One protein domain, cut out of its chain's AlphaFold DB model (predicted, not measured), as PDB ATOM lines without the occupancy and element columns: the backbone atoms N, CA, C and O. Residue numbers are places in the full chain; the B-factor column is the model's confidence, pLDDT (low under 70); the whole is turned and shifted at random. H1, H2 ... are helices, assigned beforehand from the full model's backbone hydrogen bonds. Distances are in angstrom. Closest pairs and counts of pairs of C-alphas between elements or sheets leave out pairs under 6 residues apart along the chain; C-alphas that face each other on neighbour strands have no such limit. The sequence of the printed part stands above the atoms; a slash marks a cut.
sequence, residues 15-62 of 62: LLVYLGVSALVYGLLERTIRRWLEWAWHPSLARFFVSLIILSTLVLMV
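This is residues 15 to 62 of the 62 residues of an uncharacterized protein of Pseudomonas sp. PDC86 (UniProt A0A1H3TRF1). Two helices, H1 and then H2, are joined end to end by a tight link and make a wide, open V, with no other part packed on either arm. The printed part has 48 residues and no named strand, and its class is all helix. It is extended, with a radius of gyration of the C-alphas of 19.0 A, and its C-alphas span 63 by 20 by 5 A.

H1, residues 15 to 40, begins at C-alpha 15 (-28.054, 35.483, 5.782) and measures 35.6 A from first to last C-alpha. H2, residues 43 to 61, measures 27.2 A and ends at C-alpha 61 (-11.789, -17.521, -18.872).

H1 and H2 are close but not clearly touching, with the C-alphas of Trp 39 and Leu 45 the closest at 7.6 A. They run the same way at a steep tilt of 61 degrees. In H1 and H2 every O i to N i+4 pair is within hydrogen-bond range.

The two C-alphas farthest apart, those of Leu 15 and Val 62, are 63.6 A apart. The printed part has no cut. Confidence is low, under 70, at residues 36 to 46.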
ATOM      1  N   LEU A  15     -28.440  36.463   4.772       73.25
ATOM      2  CA  LEU A  15     -28.054  35.483   5.782       73.25
ATOM      3  C   LEU A  15     -28.750  34.120   5.625       73.25
ATOM      4  O   LEU A  15     -28.084  33.103   5.786       73.25
ATOM      5  N   LEU A  16     -30.042  34.066   5.274       77.88
ATOM      6  CA  LEU A  16     -30.751  32.796   5.059       77.88
ATOM      7  C   LEU A  16     -30.284  32.088   3.786       77.88
ATOM      8  O   LEU A  16     -30.148  30.867   3.781       77.88
ATOM      9  N   VAL A  17     -29.991  32.849   2.730       80.31
ATOM     10  CA  VAL A  17     -29.423  32.302   1.490       80.31
ATOM     11  C   VAL A  17     -28.037  31.725   1.767       80.31
ATOM     12  O   VAL A  17     -27.769  30.575   1.420       80.31
ATOM     13  N   TYR A  18     -27.180  32.473   2.469       77.81
ATOM     14  CA  TYR A  18     -25.863  31.988   2.877       77.81
ATOM     15  C   TYR A  18     -25.951  30.761   3.789       77.81
ATOM     16  O   TYR A  18     -25.184  29.821   3.587       77.81
ATOM     17  N   LEU A  19     -26.890  30.721   4.742       84.12
ATOM     18  CA  LEU A  19     -27.101  29.550   5.598       84.12
ATOM     19  C   LEU A  19     -27.543  28.330   4.790       84.12
ATOM     20  O   LEU A  19     -27.002  27.248   4.986       84.12
ATOM     21  N   GLY A  20     -28.501  28.502   3.876       87.94
ATOM     22  CA  GLY A  20     -29.016  27.415   3.045       87.94
ATOM     23  C   GLY A  20     -27.936  26.824   2.142       87.94
ATOM     24  O   GLY A  20     -27.752  25.607   2.110       87.94
ATOM     25  N   VAL A  21     -27.162  27.687   1.477       88.12
ATOM     26  CA  VAL A  21     -26.021  27.266   0.652       88.12
ATOM     27  C   VAL A  21     -24.955  26.588   1.512       88.12
ATOM     28  O   VAL A  21     -24.487  25.508   1.158       88.12
ATOM     29  N   SER A  22     -24.613  27.162   2.667       86.75
ATOM     30  CA  SER A  22     -23.611  26.589   3.575       86.75
ATOM     31  C   SER A  22     -24.038  25.225   4.115       86.75
ATOM     32  O   SER A  22     -23.223  24.309   4.150       86.75
ATOM     33  N   ALA A  23     -25.312  25.052   4.478       88.25
ATOM     34  CA  ALA A  23     -25.853  23.779   4.950       88.25
ATOM     35  C   ALA A  23     -25.838  22.706   3.850       88.25
ATOM     36  O   ALA A  23     -25.476  21.558   4.115       88.25
ATOM     37  N   LEU A  24     -26.169  23.077   2.609       90.75
ATOM     38  CA  LEU A  24     -26.072  22.183   1.452       90.75
ATOM     39  C   LEU A  24     -24.628  21.745   1.200       90.75
ATOM     40  O   LEU A  24     -24.362  20.550   1.070       90.75
ATOM     41  N   VAL A  25     -23.702  22.705   1.172       91.00
ATOM     42  CA  VAL A  25     -22.270  22.450   0.972       91.00
ATOM     43  C   VAL A  25     -21.731  21.562   2.088       91.00
ATOM     44  O   VAL A  25     -21.081  20.560   1.798       91.00
ATOM     45  N   TYR A  26     -22.054  21.868   3.347       87.25
ATOM     46  CA  TYR A  26     -21.620  21.087   4.501       87.25
ATOM     47  C   TYR A  26     -22.191  19.667   4.479       87.25
ATOM     48  O   TYR A  26     -21.450  18.714   4.691       87.25
ATOM     49  N   GLY A  27     -23.472  19.486   4.142       87.62
ATOM     50  CA  GLY A  27     -24.078  18.158   4.020       87.62
ATOM     51  C   GLY A  27     -23.460  17.315   2.899       87.62
ATOM     52  O   GLY A  27     -23.272  16.105   3.061       87.62
ATOM     53  N   LEU A  28     -23.097  17.941   1.775       87.50
ATOM     54  CA  LEU A  28     -22.394  17.268   0.678       87.50
ATOM     55  C   LEU A  28     -20.971  16.872   1.083       87.50
ATOM     56  O   LEU A  28     -20.551  15.737   0.838       87.50
ATOM     57  N   LEU A  29     -20.251  17.792   1.729       84.62
ATOM     58  CA  LEU A  29     -18.917  17.556   2.275       84.62
ATOM     59  C   LEU A  29     -18.945  16.446   3.318       84.62
ATOM     60  O   LEU A  29     -18.129  15.539   3.235       84.62
ATOM     61  N   GLU A  30     -19.906  16.451   4.236       85.50
ATOM     62  CA  GLU A  30     -20.016  15.435   5.278       85.50
ATOM     63  C   GLU A  30     -20.295  14.050   4.683       85.50
ATOM     64  O   GLU A  30     -19.634  13.081   5.048       85.50
ATOM     65  N   ARG A  31     -21.216  13.936   3.717       81.19
ATOM     66  CA  ARG A  31     -21.478  12.658   3.027       81.19
ATOM     67  C   ARG A  31     -20.268  12.164   2.249       81.19
ATOM     68  O   ARG A  31     -19.994  10.966   2.244       81.19
ATOM     69  N   THR A  32     -19.557  13.081   1.604       80.25
ATOM     70  CA  THR A  32     -18.337  12.769   0.863       80.25
ATOM     71  C   THR A  32     -17.272  12.299   1.844       80.25
ATOM     72  O   THR A  32     -16.835  11.165   1.746       80.25
ATOM     73  N   ILE A  33     -16.944  13.082   2.867       78.12
ATOM     74  CA  ILE A  33     -15.949  12.734   3.884       78.12
ATOM     75  C   ILE A  33     -16.300  11.421   4.582       78.12
ATOM     76  O   ILE A  33     -15.412  10.596   4.724       78.12
ATOM     77  N   ARG A  34     -17.561  11.168   4.962       76.75
ATOM     78  CA  ARG A  34     -17.970   9.880   5.552       76.75
ATOM     79  C   ARG A  34     -17.726   8.724   4.593       76.75
ATOM     80  O   ARG A  34     -17.075   7.763   4.974       76.75
ATOM     81  N   ARG A  35     -18.158   8.841   3.337       70.69
ATOM     82  CA  ARG A  35     -17.974   7.783   2.336       70.69
ATOM     83  C   ARG A  35     -16.501   7.563   2.000       70.69
ATOM     84  O   ARG A  35     -16.071   6.428   1.847       70.69
ATOM     85  N   TRP A  36     -15.721   8.635   1.934       68.94
ATOM     86  CA  TRP A  36     -14.274   8.586   1.753       68.94
ATOM     87  C   TRP A  36     -13.569   8.002   2.972       68.94
ATOM     88  O   TRP A  36     -12.639   7.232   2.796       68.94
ATOM     89  N   LEU A  37     -14.022   8.305   4.188       67.75
ATOM     90  CA  LEU A  37     -13.483   7.752   5.425       67.75
ATOM     91  C   LEU A  37     -13.826   6.265   5.555       67.75
ATOM     92  O   LEU A  37     -12.957   5.484   5.915       67.75
ATOM     93  N   GLU A  38     -15.035   5.847   5.182       65.19
ATOM     94  CA  GLU A  38     -15.429   4.435   5.106       65.19
ATOM     95  C   GLU A  38     -14.618   3.669   4.051       65.19
ATOM     96  O   GLU A  38     -14.176   2.549   4.303       65.19
ATOM     97  N   TRP A  39     -14.362   4.272   2.886       60.47
ATOM     98  CA  TRP A  39     -13.525   3.672   1.840       60.47
ATOM     99  C   TRP A  39     -12.039   3.642   2.223       60.47
ATOM    100  O   TRP A  39     -11.367   2.633   2.009       60.47
ATOM    101  N   ALA A  40     -11.527   4.717   2.824       60.53
ATOM    102  CA  ALA A  40     -10.138   4.841   3.258       60.53
ATOM    103  C   ALA A  40      -9.830   3.981   4.493       60.53
ATOM    104  O   ALA A  40      -8.708   3.498   4.629       60.53
ATOM    105  N   TRP A  41     -10.818   3.726   5.359       56.84
ATOM    106  CA  TRP A  41     -10.690   2.795   6.485       56.84
ATOM    107  C   TRP A  41     -10.643   1.328   6.047       56.84
ATOM    108  O   TRP A  41     -10.219   0.467   6.814       56.84
ATOM    109  N   HIS A  42     -11.039   1.013   4.811       58.97
ATOM    110  CA  HIS A  42     -11.153  -0.357   4.326       58.97
ATOM    111  C   HIS A  42     -10.157  -0.644   3.181       58.97
ATOM    112  O   HIS A  42     -10.567  -1.092   2.106       58.97
ATOM    113  N   PRO A  43      -8.823  -0.523   3.390       59.06
ATOM    114  CA  PRO A  43      -7.846  -1.075   2.442       59.06
ATOM    115  C   PRO A  43      -8.095  -2.578   2.211       59.06
ATOM    116  O   PRO A  43      -7.769  -3.122   1.160       59.06
ATOM    117  N   SER A  44      -8.757  -3.237   3.167       64.06
ATOM    118  CA  SER A  44      -9.297  -4.589   3.032       64.06
ATOM    119  C   SER A  44     -10.444  -4.703   2.008       64.06
ATOM    120  O   SER A  44     -10.462  -5.657   1.239       64.06
ATOM    121  N   LEU A  45     -11.367  -3.731   1.918       67.88
ATOM    122  CA  LEU A  45     -12.490  -3.777   0.962       67.88
ATOM    123  C   LEU A  45     -11.994  -3.597  -0.470       67.88
ATOM    124  O   LEU A  45     -12.397  -4.335  -1.360       67.88
ATOM    125  N   ALA A  46     -11.081  -2.648  -0.687       68.75
ATOM    126  CA  ALA A  46     -10.466  -2.445  -1.994       68.75
ATOM    127  C   ALA A  46      -9.713  -3.708  -2.449       68.75
ATOM    128  O   ALA A  46      -9.908  -4.173  -3.571       68.75
ATOM    129  N   ARG A  47      -8.925  -4.325  -1.554       74.62
ATOM    130  CA  ARG A  47      -8.260  -5.614  -1.823       74.62
ATOM    131  C   ARG A  47      -9.261  -6.740  -2.093       74.62
ATOM    132  O   ARG A  47      -9.015  -7.547  -2.983       74.62
ATOM    133  N   PHE A  48     -10.385  -6.776  -1.379       76.69
ATOM    134  CA  PHE A  48     -11.455  -7.751  -1.594       76.69
ATOM    135  C   PHE A  48     -12.102  -7.598  -2.975       76.69
ATOM    136  O   PHE A  48     -12.191  -8.577  -3.710       76.69
ATOM    137  N   PHE A  49     -12.483  -6.379  -3.372       79.62
ATOM    138  CA  PHE A  49     -13.062  -6.120  -4.693       79.62
ATOM    139  C   PHE A  49     -12.088  -6.446  -5.824       79.62
ATOM    140  O   PHE A  49     -12.481  -7.089  -6.793       79.62
ATOM    141  N   VAL A  50     -10.813  -6.074  -5.687       83.81
ATOM    142  CA  VAL A  50      -9.778  -6.434  -6.668       83.81
ATOM    143  C   VAL A  50      -9.631  -7.955  -6.769       83.81
ATOM    144  O   VAL A  50      -9.629  -8.494  -7.873       83.81
ATOM    145  N   SER A  51      -9.583  -8.667  -5.639       86.25
ATOM    146  CA  SER A  51      -9.493 -10.131  -5.637       86.25
ATOM    147  C   SER A  51     -10.728 -10.790  -6.260       86.25
ATOM    148  O   SER A  51     -10.590 -11.776  -6.978       86.25
ATOM    149  N   LEU A  52     -11.923 -10.241  -6.023       88.50
ATOM    150  CA  LEU A  52     -13.176 -10.717  -6.611       88.50
ATOM    151  C   LEU A  52     -13.199 -10.518  -8.132       88.50
ATOM    152  O   LEU A  52     -13.589 -11.430  -8.857       88.50
ATOM    153  N   ILE A  53     -12.755  -9.355  -8.618       92.50
ATOM    154  CA  ILE A  53     -12.653  -9.058 -10.055       92.50
ATOM    155  C   ILE A  53     -11.688 -10.037 -10.732       92.50
ATOM    156  O   ILE A  53     -12.029 -10.613 -11.765       92.50
ATOM    157  N   ILE A  54     -10.512 -10.264 -10.136       93.50
ATOM    158  CA  ILE A  54      -9.507 -11.197 -10.667       93.50
ATOM    159  C   ILE A  54     -10.059 -12.628 -10.694       93.50
ATOM    160  O   ILE A  54      -9.989 -13.283 -11.730       93.50
ATOM    161  N   LEU A  55     -10.647 -13.098  -9.587       93.12
ATOM    162  CA  LEU A  55     -11.225 -14.442  -9.493       93.12
ATOM    163  C   LEU A  55     -12.357 -14.649 -10.507       93.12
ATOM    164  O   LEU A  55     -12.377 -15.660 -11.198       93.12
ATOM    165  N   SER A  56     -13.276 -13.688 -10.613       90.50
ATOM    166  CA  SER A  56     -14.393 -13.744 -11.562       90.50
ATOM    167  C   SER A  56     -13.894 -13.813 -13.006       90.50
ATOM    168  O   SER A  56     -14.333 -14.659 -13.779       90.50
ATOM    169  N   THR A  57     -12.907 -12.980 -13.350       93.00
ATOM    170  CA  THR A  57     -12.285 -12.989 -14.681       93.00
ATOM    171  C   THR A  57     -11.613 -14.332 -14.972       93.00
ATOM    172  O   THR A  57     -11.753 -14.852 -16.073       93.00
ATOM    173  N   LEU A  58     -10.926 -14.919 -13.985       94.50
ATOM    174  CA  LEU A  58     -10.271 -16.219 -14.126       94.50
ATOM    175  C   LEU A  58     -11.284 -17.345 -14.374       94.50
ATOM    176  O   LEU A  58     -11.062 -18.171 -15.250       94.50
ATOM    177  N   VAL A  59     -12.391 -17.360 -13.625       92.44
ATOM    178  CA  VAL A  59     -13.463 -18.356 -13.788       92.44
ATOM    179  C   VAL A  59     -14.148 -18.221 -15.143       92.44
ATOM    180  O   VAL A  59     -14.422 -19.230 -15.771       92.44
ATOM    181  N   LEU A  60     -14.416 -16.998 -15.608       90.56
ATOM    182  CA  LEU A  60     -15.024 -16.773 -16.925       90.56
ATOM    183  C   LEU A  60     -14.104 -17.158 -18.093       90.56
ATOM    184  O   LEU A  60     -14.589 -17.351 -19.205       90.56
ATOM    185  N   MET A  61     -12.792 -17.200 -17.859       87.88
ATOM    186  CA  MET A  61     -11.789 -17.521 -18.872       87.88
ATOM    187  C   MET A  61     -11.395 -19.012 -18.892       87.88
ATOM    188  O   MET A  61     -10.739 -19.434 -19.844       87.88
ATOM    189  N   VAL A  62     -11.782 -19.786 -17.867       83.25
ATOM    190  CA  VAL A  62     -11.624 -21.254 -17.764       83.25
ATOM    191  C   VAL A  62     -12.807 -21.968 -18.404       83.25
ATOM    192  O   VAL A  62     -12.546 -22.962 -19.117       83.25
TER     193      VAL A  62